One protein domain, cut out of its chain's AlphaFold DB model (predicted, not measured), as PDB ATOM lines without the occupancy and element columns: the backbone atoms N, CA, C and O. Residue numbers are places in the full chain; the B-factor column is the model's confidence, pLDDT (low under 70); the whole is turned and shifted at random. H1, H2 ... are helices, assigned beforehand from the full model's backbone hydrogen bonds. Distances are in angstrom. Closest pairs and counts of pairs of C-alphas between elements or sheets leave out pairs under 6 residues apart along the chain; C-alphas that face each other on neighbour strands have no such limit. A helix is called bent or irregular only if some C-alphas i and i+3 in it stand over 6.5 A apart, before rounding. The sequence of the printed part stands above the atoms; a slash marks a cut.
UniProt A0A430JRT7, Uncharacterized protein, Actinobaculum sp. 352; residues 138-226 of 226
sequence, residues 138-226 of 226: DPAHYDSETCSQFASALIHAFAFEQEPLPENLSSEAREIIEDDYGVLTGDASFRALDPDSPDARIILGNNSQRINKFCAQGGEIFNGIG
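This is residues 138 to 226 of the 226 residues of an uncharacterized protein of Actinobaculum sp. 352 (UniProt A0A430JRT7). Three helices, H1, H2 and H4, pack together in a small helical body, roughly aligned with one another: the long H1 makes the length of one side, H4 packs on its residues 144 to 151, and H2 packs on its residues 155 to 159 and also on H4. H3 comes just before H4 and meets it at a corner, with the long loop of residues 187 to 197 at that end of the body and the first residues of H1 at the other end. The printed part has 89 residues with four named helices, in the order H1, H2, H3, H4, and no named strand; the class is all helix. It is compact, with a radius of gyration of the C-alphas of 13.1 A, and spans 39 by 26 by 17 A.

H1, residues 139 to 159, is the longest helix. H2, residues 171 to 186, touches H1 along residues 155 to 159 of H1 alone; the closest C-alphas, those of Ala 159 and Thr 185, are 4.9 A apart. These two helices run the same way at a shallow tilt of 33 degrees, only just short of steep. H2 has a kink of 48 degrees near residue 180 and is irregular, with C-alphas 180 and 183 standing 7.4 A apart. H3, residues 198 to 207, only just touches H2, with 3 pairs of C-alphas within 8 A; the closest are those of Asp 180 and Asn 207, 6.0 A apart. H2 and H3 form a helical hairpin and run opposite ways at a tilt of 38 degrees, only just steep. H1 and H3 are close but not clearly touching, with the closest C-alphas, those of Ile 155 and Leu 204, 7.8 A apart. H4, residues 209 to 216, meets H3 only through their link. H4 touches H1 along residues 144 to 151 of H1 alone; the closest C-alphas are those of Ser 144 and Cys 215, 5.0 A apart. They run opposite ways at a shallow tilt of 34 degrees, only just short of steep. H4 also touches H2, along residues 173 to 177 of H2 alone, with the C-alphas of Ile 176 and Ile 211 closest at 6.4 A. Those two run opposite ways at a shallow tilt of 31 degrees. H2 is the hub, touching the three other helices. The helix packing is mostly aligned, with 3 of 4 touching pairs at a shallow tilt. In H1, H3 and H4 every O i to N i+4 pair is within hydrogen-bond range; in H2 it is 8 of 12.

H1 runs from Pro 139, with its C-alpha at (35.931, 91.862, 7.374), to Ala 159, a length of 30.0 A. H2 runs from Ser 171 to Gly 186 over 22.0 A, its last C-alpha at (33.728, 95.673, -30.262). H3 runs from Pro 198 to Asn 207 over 14.2 A. H4 runs from Gln 209 to Ala 216, where the C-alpha is at (32.234, 86.373, -3.032).

The two C-alphas farthest apart, those of Asp 138 and Ala 188, are 42.0 A from each other. The printed part has no cut. The links H1 to H2 and H2 to H3 are long, with 11 residues each; the link H3 to H4 is tight, the single residue Ser 208. After H4, residues 217 to 226 hold no named element and lead to Gly 226, the chain's last residue. The mean pLDDT of the printed part is 90.4, and confidence is low, under 70, at residues 138 to 142, of which 139 to 142 belong to H1, and at residues 224 to 226.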
ATOM      1  N   ASP A 138      31.947  92.592   9.748       54.28
ATOM      2  CA  ASP A 138      32.564  91.369   9.210       54.28
ATOM      3  C   ASP A 138      33.582  91.712   8.104       54.28
ATOM      4  O   ASP A 138      33.188  92.117   7.003       54.28
ATOM      5  N   PRO A 139      34.897  91.543   8.354       57.97
ATOM      6  CA  PRO A 139      35.931  91.862   7.374       57.97
ATOM      7  C   PRO A 139      35.763  91.092   6.059       57.97
ATOM      8  O   PRO A 139      36.052  91.636   4.999       57.97
ATOM      9  N   ALA A 140      35.249  89.857   6.104       58.84
ATOM     10  CA  ALA A 140      35.075  89.047   4.901       58.84
ATOM     11  C   ALA A 140      34.001  89.627   3.964       58.84
ATOM     12  O   ALA A 140      34.163  89.611   2.742       58.84
ATOM     13  N   HIS A 141      32.924  90.184   4.526       60.06
ATOM     14  CA  HIS A 141      31.883  90.852   3.746       60.06
ATOM     15  C   HIS A 141      32.378  92.181   3.170       60.06
ATOM     16  O   HIS A 141      32.181  92.432   1.979       60.06
ATOM     17  N   TYR A 142      33.104  92.966   3.970       60.94
ATOM     18  CA  TYR A 142      33.720  94.221   3.533       60.94
ATOM     19  C   TYR A 142      34.696  94.025   2.358       60.94
ATOM     20  O   TYR A 142      34.674  94.792   1.392       60.94
ATOM     21  N   ASP A 143      35.506  92.965   2.400       79.50
ATOM     22  CA  ASP A 143      36.466  92.653   1.338       79.50
ATOM     23  C   ASP A 143      35.759  92.209   0.045       79.50
ATOM     24  O   ASP A 143      36.129  92.643  -1.051       79.50
ATOM     25  N   SER A 144      34.690  91.407   0.157       84.06
ATOM     26  CA  SER A 144      33.911  90.949  -1.005       84.06
ATOM     27  C   SER A 144      33.173  92.088  -1.722       84.06
ATOM     28  O   SER A 144      33.174  92.139  -2.954       84.06
ATOM     29  N   GLU A 145      32.596  93.030  -0.970       85.62
ATOM     30  CA  GLU A 145      31.920  94.213  -1.514       85.62
ATOM     31  C   GLU A 145      32.927  95.175  -2.153       85.62
ATOM     32  O   GLU A 145      32.720  95.681  -3.258       85.62
ATOM     33  N   THR A 146      34.072  95.382  -1.502       88.69
ATOM     34  CA  THR A 146      35.149  96.205  -2.060       88.69
ATOM     35  C   THR A 146      35.658  95.616  -3.381       88.69
ATOM     36  O   THR A 146      35.834  96.345  -4.361       88.69
ATOM     37  N   CYS A 147      35.840  94.292  -3.447       92.50
ATOM     38  CA  CYS A 147      36.198  93.591  -4.681       92.50
ATOM     39  C   CYS A 147      35.184  93.851  -5.803       92.50
ATOM     40  O   CYS A 147      35.577  94.239  -6.909       92.50
ATOM     41  N   SER A 148      33.884  93.678  -5.538       92.75
ATOM     42  CA  SER A 148      32.850  93.822  -6.568       92.75
ATOM     43  C   SER A 148      32.691  95.269  -7.042       92.75
ATOM     44  O   SER A 148      32.462  95.498  -8.232       92.75
ATOM     45  N   GLN A 149      32.882  96.254  -6.161       91.62
ATOM     46  CA  GLN A 149      32.888  97.673  -6.529       91.62
ATOM     47  C   GLN A 149      34.067  98.022  -7.453       91.62
ATOM     48  O   GLN A 149      33.867  98.683  -8.477       91.62
ATOM     49  N   PHE A 150      35.280  97.533  -7.162       94.31
ATOM     50  CA  PHE A 150      36.423  97.711  -8.067       94.31
ATOM     51  C   PHE A 150      36.202  97.012  -9.410       94.31
ATOM     52  O   PHE A 150      36.442  97.620 -10.455       94.31
ATOM     53  N   ALA A 151      35.707  95.770  -9.395       95.56
ATOM     54  CA  ALA A 151      35.359  95.046 -10.613       95.56
ATOM     55  C   ALA A 151      34.366  95.836 -11.473       95.56
ATOM     56  O   ALA A 151      34.593  96.003 -12.668       95.56
ATOM     57  N   SER A 152      33.308  96.378 -10.866       95.25
ATOM     58  CA  SER A 152      32.301  97.192 -11.553       95.25
ATOM     59  C   SER A 152      32.910  98.401 -12.263       95.25
ATOM     60  O   SER A 152      32.612  98.636 -13.433       95.25
ATOM     61  N   ALA A 153      33.782  99.154 -11.584       94.75
ATOM     62  CA  ALA A 153      34.440 100.320 -12.173       94.75
ATOM     63  C   ALA A 153      35.332  99.932 -13.366       94.75
ATOM     64  O   ALA A 153      35.289 100.576 -14.414       94.75
ATOM     65  N   LEU A 154      36.096  98.845 -13.228       96.56
ATOM     66  CA  LEU A 154      36.958  98.323 -14.290       96.56
ATOM     67  C   LEU A 154      36.154  97.831 -15.494       96.56
ATOM     68  O   LEU A 154      36.515  98.122 -16.629       96.56
ATOM     69  N   ILE A 155      35.063  97.107 -15.246       97.06
ATOM     70  CA  ILE A 155      34.157  96.600 -16.280       97.06
ATOM     71  C   ILE A 155      33.530  97.758 -17.053       97.06
ATOM     72  O   ILE A 155      33.481  97.704 -18.280       97.06
ATOM     73  N   HIS A 156      33.098  98.815 -16.362       95.06
ATOM     74  CA  HIS A 156      32.552 100.003 -17.009       95.06
ATOM     75  C   HIS A 156      33.588 100.678 -17.919       95.06
ATOM     76  O   HIS A 156      33.340 100.849 -19.115       95.06
ATOM     77  N   ALA A 157      34.774 100.985 -17.382       95.06
ATOM     78  CA  ALA A 157      35.853 101.623 -18.136       95.06
ATOM     79  C   ALA A 157      36.295 100.771 -19.342       95.06
ATOM     80  O   ALA A 157      36.482 101.272 -20.451       95.06
ATOM     81  N   PHE A 158      36.394  99.454 -19.162       96.44
ATOM     82  CA  PHE A 158      36.775  98.533 -20.227       96.44
ATOM     83  C   PHE A 158      35.697  98.408 -21.313       96.44
ATOM     84  O   PHE A 158      35.999  98.541 -22.499       96.44
ATOM     85  N   ALA A 159      34.438  98.172 -20.931       95.44
ATOM     86  CA  ALA A 159      33.358  97.877 -21.872       95.44
ATOM     87  C   ALA A 159      32.823  99.125 -22.597       95.44
ATOM     88  O   ALA A 159      32.582  99.065 -23.805       95.44
ATOM     89  N   PHE A 160      32.639 100.244 -21.887       91.69
ATOM     90  CA  PHE A 160      32.090 101.483 -22.455       91.69
ATOM     91  C   PHE A 160      33.174 102.436 -22.947       91.69
ATOM     92  O   PHE A 160      33.124 102.907 -24.088       91.69
ATOM     93  N   GLU A 161      34.157 102.717 -22.096       91.94
ATOM     94  CA  GLU A 161      35.166 103.751 -22.353       91.94
ATOM     95  C   GLU A 161      36.345 103.219 -23.183       91.94
ATOM     96  O   GLU A 161      37.133 104.002 -23.712       91.94
ATOM     97  N   GLN A 162      36.408 101.895 -23.389       91.75
ATOM     98  CA  GLN A 162      37.482 101.194 -24.101       91.75
ATOM     99  C   GLN A 162      38.862 101.470 -23.487       91.75
ATOM    100  O   GLN A 162      39.884 101.469 -24.184       91.75
ATOM    101  N   GLU A 163      38.897 101.708 -22.177       95.50
ATOM    102  CA  GLU A 163      40.149 101.856 -21.457       95.50
ATOM    103  C   GLU A 163      40.838 100.494 -21.306       95.50
ATOM    104  O   GLU A 163      40.182  99.474 -21.069       95.50
ATOM    105  N   PRO A 164      42.173 100.434 -21.447       95.62
ATOM    106  CA  PRO A 164      42.897  99.197 -21.213       95.62
ATOM    107  C   PRO A 164      42.798  98.792 -19.739       95.62
ATOM    108  O   PRO A 164      42.959  99.613 -18.838       95.62
ATOM    109  N   LEU A 165      42.617  97.494 -19.491       95.81
ATOM    110  CA  LEU A 165      42.631  96.952 -18.135       95.81
ATOM    111  C   LEU A 165      43.997  97.169 -17.449       95.81
ATOM    112  O   LEU A 165      45.026  96.873 -18.075       95.81
ATOM    113  N   PRO A 166      44.040  97.575 -16.162       95.12
ATOM    114  CA  PRO A 166      45.282  97.826 -15.432       95.12
ATOM    115  C   PRO A 166      46.255  96.644 -15.447       95.12
ATOM    116  O   PRO A 166      45.872  95.487 -15.262       95.12
ATOM    117  N   GLU A 167      47.547  96.921 -15.625       94.31
ATOM    118  CA  GLU A 167      48.587  95.881 -15.706       94.31
ATOM    119  C   GLU A 167      48.709  95.048 -14.421       94.31
ATOM    120  O   GLU A 167      49.106  93.887 -14.475       94.31
ATOM    121  N   ASN A 168      48.340  95.616 -13.271       94.25
ATOM    122  CA  ASN A 168      48.423  94.965 -11.966       94.25
ATOM    123  C   ASN A 168      47.182  94.134 -11.589       94.25
ATOM    124  O   ASN A 168      47.112  93.679 -10.449       94.25
ATOM    125  N   LEU A 169      46.216  93.922 -12.491       95.31
ATOM    126  CA  LEU A 169      45.111  92.992 -12.232       95.31
ATOM    127  C   LEU A 169      45.618  91.569 -11.988       95.31
ATOM    128  O   LEU A 169      46.577  91.119 -12.627       95.31
ATOM    129  N   SER A 170      44.942  90.841 -11.102       95.75
ATOM    130  CA  SER A 170      45.164  89.403 -10.980       95.75
ATOM    131  C   SER A 170      44.829  88.693 -12.290       95.75
ATOM    132  O   SER A 170      43.976  89.136 -13.063       95.75
ATOM    133  N   SER A 171      45.546  87.602 -12.581       96.19
ATOM    134  CA  SER A 171      45.366  86.874 -13.843       96.19
ATOM    135  C   SER A 171      43.937  86.356 -14.000       96.19
ATOM    136  O   SER A 171      43.392  86.431 -15.094       96.19
ATOM    137  N   GLU A 172      43.324  85.902 -12.906       96.81
ATOM    138  CA  GLU A 172      41.947  85.408 -12.898       96.81
ATOM    139  C   GLU A 172      40.925  86.536 -13.102       96.81
ATOM    140  O   GLU A 172      40.040  86.401 -13.943       96.81
ATOM    141  N   ALA A 173      41.072  87.683 -12.422       96.88
ATOM    142  CA  ALA A 173      40.178  88.824 -12.637       96.88
ATOM    143  C   ALA A 173      40.278  89.359 -14.074       96.88
ATOM    144  O   ALA A 173      39.259  89.661 -14.695       96.88
ATOM    145  N   ARG A 174      41.497  89.432 -14.626       97.94
ATOM    146  CA  ARG A 174      41.721  89.813 -16.026       97.94
ATOM    147  C   ARG A 174      41.035  88.848 -16.986       97.94
ATOM    148  O   ARG A 174      40.311  89.309 -17.860       97.94
ATOM    149  N   GLU A 175      41.252  87.545 -16.814       98.12
ATOM    150  CA  GLU A 175      40.640  86.510 -17.653       98.12
ATOM    151  C   GLU A 175      39.113  86.626 -17.642       98.12
ATOM    152  O   GLU A 175      38.496  86.683 -18.701       98.12
ATOM    153  N   ILE A 176      38.502  86.745 -16.457       98.00
ATOM    154  CA  ILE A 176      37.047  86.892 -16.330       98.00
ATOM    155  C   ILE A 176      36.551  88.144 -17.069       98.00
ATOM    156  O   ILE A 176      35.588  88.058 -17.828       98.00
ATOM    157  N   ILE A 177      37.193  89.304 -16.870       97.81
ATOM    158  CA  ILE A 177      36.737  90.558 -17.488       97.81
ATOM    159  C   ILE A 177      36.909  90.518 -19.016       97.81
ATOM    160  O   ILE A 177      36.004  90.921 -19.750       97.81
ATOM    161  N   GLU A 178      38.043  90.026 -19.515       97.38
ATOM    162  CA  GLU A 178      38.305  89.934 -20.955       97.38
ATOM    163  C   GLU A 178      37.358  88.939 -21.645       97.38
ATOM    164  O   GLU A 178      36.816  89.262 -22.705       97.38
ATOM    165  N   ASP A 179      37.099  87.779 -21.037       97.94
ATOM    166  CA  ASP A 179      36.182  86.772 -21.580       97.94
ATOM    167  C   ASP A 179      34.731  87.269 -21.620       97.94
ATOM    168  O   ASP A 179      34.061  87.169 -22.653       97.94
ATOM    169  N   ASP A 180      34.236  87.798 -20.497       97.62
ATOM    170  CA  ASP A 180      32.806  88.067 -20.317       97.62
ATOM    171  C   ASP A 180      32.390  89.427 -20.912       97.62
ATOM    172  O   ASP A 180      31.225  89.622 -21.280       97.62
ATOM    173  N   TYR A 181      33.333  90.368 -21.052       97.50
ATOM    174  CA  TYR A 181      33.058  91.732 -21.522       97.50
ATOM    175  C   TYR A 181      33.842  92.134 -22.773       97.50
ATOM    176  O   TYR A 181      33.476  93.115 -23.425       97.50
ATOM    177  N   GLY A 182      34.866  91.379 -23.181       95.88
ATOM    178  CA  GLY A 182      35.704  91.729 -24.332       95.88
ATOM    179  C   GLY A 182      34.914  91.878 -25.632       95.88
ATOM    180  O   GLY A 182      35.195  92.775 -26.426       95.88
ATOM    181  N   VAL A 183      33.860  91.077 -25.830       95.38
ATOM    182  CA  VAL A 183      32.980  91.196 -27.005       95.38
ATOM    183  C   VAL A 183      32.226  92.533 -27.052       95.38
ATOM    184  O   VAL A 183      32.017  93.075 -28.140       95.38
ATOM    185  N   LEU A 184      31.878  93.106 -25.894       95.31
ATOM    186  CA  LEU A 184      31.132  94.367 -25.802       95.31
ATOM    187  C   LEU A 184      31.975  95.556 -26.273       95.31
ATOM    188  O   LEU A 184      31.451  96.468 -26.912       95.31
ATOM    189  N   THR A 185      33.293  95.499 -26.061       91.56
ATOM    190  CA  THR A 185      34.230  96.539 -26.523       91.56
ATOM    191  C   THR A 185      34.173  96.739 -28.042       91.56
ATOM    192  O   THR A 185      34.342  97.859 -28.527       91.56
ATOM    193  N   GLY A 186      33.867  95.675 -28.801       88.62
ATOM    194  CA  GLY A 186      33.728  95.673 -30.262       88.62
ATOM    195  C   GLY A 186      32.290  95.815 -30.778       88.62
ATOM    196  O   GLY A 186      32.090  96.070 -31.970       88.62
ATOM    197  N   ASP A 187      31.283  95.711 -29.908       94.19
ATOM    198  CA  ASP A 187      29.870  95.808 -30.276       94.19
ATOM    199  C   ASP A 187      29.435  97.279 -30.405       94.19
ATOM    200  O   ASP A 187      29.471  98.055 -29.451       94.19
ATOM    201  N   ALA A 188      29.058  97.705 -31.614       90.38
ATOM    202  CA  ALA A 188      28.612  99.077 -31.862       90.38
ATOM    203  C   ALA A 188      27.213  99.374 -31.298       90.38
ATOM    204  O   ALA A 188      26.912 100.534 -31.026       90.38
ATOM    205  N   SER A 189      26.367  98.353 -31.145       93.56
ATOM    206  CA  SER A 189      25.014  98.503 -30.606       93.56
ATOM    207  C   SER A 189      25.040  98.718 -29.096       93.56
ATOM    208  O   SER A 189      24.376  99.629 -28.612       93.56
ATOM    209  N   PHE A 190      25.888  97.974 -28.380       94.38
ATOM    210  CA  PHE A 190      26.120  98.177 -26.952       94.38
ATOM    211  C   PHE A 190      26.689  99.572 -26.666       94.38
ATOM    212  O   PHE A 190      26.161 100.298 -25.831       94.38
ATOM    213  N   ARG A 191      27.702 100.009 -27.425       89.81
ATOM    214  CA  ARG A 191      28.315 101.341 -27.249       89.81
ATOM    215  C   ARG A 191      27.401 102.517 -27.588       89.81
ATOM    216  O   ARG A 191      27.730 103.652 -27.263       89.81
ATOM    217  N   ALA A 192      26.306 102.274 -28.304       92.69
ATOM    218  CA  ALA A 192      25.313 103.301 -28.590       92.69
ATOM    219  C   ALA A 192      24.306 103.479 -27.441       92.69
ATOM    220  O   ALA A 192      23.512 104.419 -27.487       92.69
ATOM    221  N   LEU A 193      24.315 102.585 -26.444       94.94
ATOM    222  CA  LEU A 193      23.511 102.729 -25.240       94.94
ATOM    223  C   LEU A 193      24.057 103.870 -24.380       94.94
ATOM    224  O   LEU A 193      25.266 104.073 -24.282       94.94
ATOM    225  N   ASP A 194      23.148 104.586 -23.728       94.31
ATOM    226  CA  ASP A 194      23.500 105.430 -22.590       94.31
ATOM    227  C   ASP A 194      24.028 104.514 -21.462       94.31
ATOM    228  O   ASP A 194      23.334 103.539 -21.136       94.31
ATOM    229  N   PRO A 195      25.229 104.756 -20.897       90.88
ATOM    230  CA  PRO A 195      25.785 103.929 -19.823       90.88
ATOM    231  C   PRO A 195      24.870 103.804 -18.599       90.88
ATOM    232  O   PRO A 195      24.859 102.759 -17.949       90.88
ATOM    233  N   ASP A 196      24.041 104.821 -18.346       89.25
ATOM    234  CA  ASP A 196      23.080 104.835 -17.239       89.25
ATOM    235  C   ASP A 196      21.724 104.204 -17.620       89.25
ATOM    236  O   ASP A 196      20.798 104.132 -16.804       89.25
ATOM    237  N   SER A 197      21.570 103.723 -18.862       94.00
ATOM    238  CA  SER A 197      20.323 103.105 -19.317       94.00
ATOM    239  C   SER A 197      20.063 101.738 -18.669       94.00
ATOM    240  O   SER A 197      20.994 100.985 -18.364       94.00
ATOM    241  N   PRO A 198      18.783 101.334 -18.555       94.25
ATOM    242  CA  PRO A 198      18.430  99.992 -18.110       94.25
ATOM    243  C   PRO A 198      19.089  98.867 -18.916       94.25
ATOM    244  O   PRO A 198      19.518  97.878 -18.330       94.25
ATOM    245  N   ASP A 199      19.198  99.006 -20.243       95.31
ATOM    246  CA  ASP A 199      19.820  97.980 -21.092       95.31
ATOM    247  C   ASP A 199      21.303  97.810 -20.774       95.31
ATOM    248  O   ASP A 199      21.764  96.683 -20.601       95.31
ATOM    249  N   ALA A 200      22.034  98.924 -20.657       95.31
ATOM    250  CA  ALA A 200      23.449  98.921 -20.306       95.31
ATOM    251  C   ALA A 200      23.677  98.194 -18.976       95.31
ATOM    252  O   ALA A 200      24.477  97.258 -18.897       95.31
ATOM    253  N   ARG A 201      22.899  98.565 -17.955       92.81
ATOM    254  CA  ARG A 201      22.984  97.970 -16.623       92.81
ATOM    255  C   ARG A 201      22.665  96.474 -16.623       92.81
ATOM    256  O   ARG A 201      23.372  95.709 -15.973       92.81
ATOM    257  N   ILE A 202      21.628  96.050 -17.349       95.62
ATOM    258  CA  ILE A 202      21.224  94.637 -17.432       95.62
ATOM    259  C   ILE A 202      22.268  93.803 -18.171       95.62
ATOM    260  O   ILE A 202      22.587  92.704 -17.723       95.62
ATOM    261  N   ILE A 203      22.823  94.310 -19.272       96.81
ATOM    262  CA  ILE A 203      23.877  93.614 -20.018       96.81
ATOM    263  C   ILE A 203      25.118  93.453 -19.138       96.81
ATOM    264  O   ILE A 203      25.629  92.341 -19.002       96.81
ATOM    265  N   LEU A 204      25.574  94.536 -18.498       96.12
ATOM    266  CA  LEU A 204      26.761  94.472 -17.652       96.12
ATOM    267  C   LEU A 204      26.554  93.586 -16.418       96.12
ATOM    268  O   LEU A 204      27.437  92.794 -16.083       96.12
ATOM    269  N   GLY A 205      25.397  93.706 -15.765       95.88
ATOM    270  CA  GLY A 205      25.045  92.923 -14.582       95.88
ATOM    271  C   GLY A 205      24.867  91.439 -14.886       95.88
ATOM    272  O   GLY A 205      25.432  90.606 -14.192       95.88
ATOM    273  N   ASN A 206      24.175  91.067 -15.963       97.00
ATOM    274  CA  ASN A 206      23.996  89.650 -16.290       97.00
ATOM    275  C   ASN A 206      25.317  88.954 -16.643       97.00
ATOM    276  O   ASN A 206      25.490  87.781 -16.308       97.00
ATOM    277  N   ASN A 207      26.263  89.673 -17.248       96.88
ATOM    278  CA  ASN A 207      27.601  89.147 -17.512       96.88
ATOM    279  C   ASN A 207      28.471  89.066 -16.240       96.88
ATOM    280  O   ASN A 207      29.491  88.385 -16.256       96.88
ATOM    281  N   SER A 208      28.076  89.683 -15.115       96.38
ATOM    282  CA  SER A 208      28.924  89.766 -13.915       96.38
ATOM    283  C   SER A 208      28.900  88.514 -13.037       96.38
ATOM    284  O   SER A 208      29.523  88.492 -11.979       96.38
ATOM    285  N   GLN A 209      28.224  87.440 -13.448       94.94
ATOM    286  CA  GLN A 209      28.095  86.218 -12.645       94.94
ATOM    287  C   GLN A 209      29.444  85.635 -12.199       94.94
ATOM    288  O   GLN A 209      29.613  85.299 -11.024       94.94
ATOM    289  N   ARG A 210      30.419  85.517 -13.115       96.19
ATOM    290  CA  ARG A 210      31.741  84.952 -12.790       96.19
ATOM    291  C   ARG A 210      32.529  85.872 -11.867       96.19
ATOM    292  O   ARG A 210      33.081  85.388 -10.881       96.19
ATOM    293  N   ILE A 211      32.550  87.176 -12.144       96.69
ATOM    294  CA  ILE A 211      33.325  88.123 -11.333       96.69
ATOM    295  C   ILE A 211      32.713  88.318  -9.940       96.69
ATOM    296  O   ILE A 211      33.439  88.381  -8.951       96.69
ATOM    297  N   ASN A 212      31.383  88.300  -9.828       95.06
ATOM    298  CA  ASN A 212      30.694  88.354  -8.542       95.06
ATOM    299  C   ASN A 212      31.007  87.117  -7.699       95.06
ATOM    300  O   ASN A 212      31.268  87.239  -6.504       95.06
ATOM    301  N   LYS A 213      31.039  85.929  -8.321       94.44
ATOM    302  CA  LYS A 213      31.447  84.692  -7.647       94.44
ATOM    303  C   LYS A 213      32.907  84.739  -7.198       94.44
ATOM    304  O   LYS A 213      33.197  84.316  -6.083       94.44
ATOM    305  N   PHE A 214      33.802  85.253  -8.040       95.38
ATOM    306  CA  PHE A 214      35.204  85.468  -7.688       95.38
ATOM    307  C   PHE A 214      35.333  86.367  -6.445       95.38
ATOM    308  O   PHE A 214      35.976  85.980  -5.471       95.38
ATOM    309  N   CYS A 215      34.633  87.504  -6.416       94.31
ATOM    310  CA  CYS A 215      34.634  88.405  -5.260       94.31
ATOM    311  C   CYS A 215      34.002  87.790  -4.005       94.31
ATOM    312  O   CYS A 215      34.565  87.903  -2.918       94.31
ATOM    313  N   ALA A 216      32.885  87.071  -4.143       91.00
ATOM    314  CA  ALA A 216      32.234  86.373  -3.032       91.00
ATOM    315  C   ALA A 216      33.133  85.301  -2.384       91.00
ATOM    316  O   ALA A 216      32.938  84.930  -1.229       91.00
ATOM    317  N   GLN A 217      34.121  84.789  -3.124       92.00
ATOM    318  CA  GLN A 217      35.082  83.789  -2.658       92.00
ATOM    319  C   GLN A 217      36.377  84.402  -2.092       92.00
ATOM    320  O   GLN A 217      37.311  83.659  -1.792       92.00
ATOM    321  N   GLY A 218      36.428  85.729  -1.916       89.75
ATOM    322  CA  GLY A 218      37.600  86.444  -1.403       89.75
ATOM    323  C   GLY A 218      38.675  86.695  -2.460       89.75
ATOM    324  O   GLY A 218      39.856  86.776  -2.127       89.75
ATOM    325  N   GLY A 219      38.291  86.760  -3.736       90.88
ATOM    326  CA  GLY A 219      39.206  87.066  -4.827       90.88
ATOM    327  C   GLY A 219      39.828  88.461  -4.711       90.88
ATOM    328  O   GLY A 219      39.171  89.428  -4.333       90.88
ATOM    329  N   GLU A 220      41.100  88.579  -5.087       91.38
ATOM    330  CA  GLU A 220      41.812  89.857  -5.150       91.38
ATOM    331  C   GLU A 220      41.800  90.397  -6.589       91.38
ATOM    332  O   GLU A 220      42.364  89.789  -7.503       91.38
ATOM    333  N   ILE A 221      41.166  91.553  -6.813       92.75
ATOM    334  CA  ILE A 221      41.119  92.195  -8.143       92.75
ATOM    335  C   ILE A 221      42.518  92.584  -8.624       92.75
ATOM    336  O   ILE A 221      42.858  92.400  -9.793       92.75
ATOM    337  N   PHE A 222      43.340  93.101  -7.717       91.44
ATOM    338  CA  PHE A 222      44.707  93.516  -7.999       91.44
ATOM    339  C   PHE A 222      45.675  92.536  -7.353       91.44
ATOM    340  O   PHE A 222      45.487  92.153  -6.202       91.44
ATOM    341  N   ASN A 223      46.752  92.191  -8.056       84.31
ATOM    342  CA  ASN A 223      47.895  91.564  -7.408       84.31
ATOM    343  C   ASN A 223      48.420  92.560  -6.367       84.31
ATOM    344  O   ASN A 223      48.719  93.706  -6.725       84.31
ATOM    345  N   GLY A 224      48.501  92.146  -5.100       64.06
ATOM    346  CA  GLY A 224      49.057  92.977  -4.036       64.06
ATOM    347  C   GLY A 224      50.360  93.650  -4.478       64.06
ATOM    348  O   GLY A 224      51.165  93.054  -5.199       64.06
ATOM    349  N   ILE A 225      50.555  94.910  -4.080       47.72
ATOM    350  CA  ILE A 225      51.817  95.619  -4.317       47.72
ATOM    351  C   ILE A 225      52.885  94.896  -3.488       47.72
ATOM    352  O   ILE A 225      52.997  95.126  -2.285       47.72
ATOM    353  N   GLY A 226      53.595  93.957  -4.114       37.81
ATOM    354  CA  GLY A 226      54.818  93.369  -3.574       37.81
ATOM    355  C   GLY A 226      55.948  94.386  -3.517       37.81
ATOM    356  O   GLY A 226      56.020  95.239  -4.431       37.81
TER     357      GLY A 226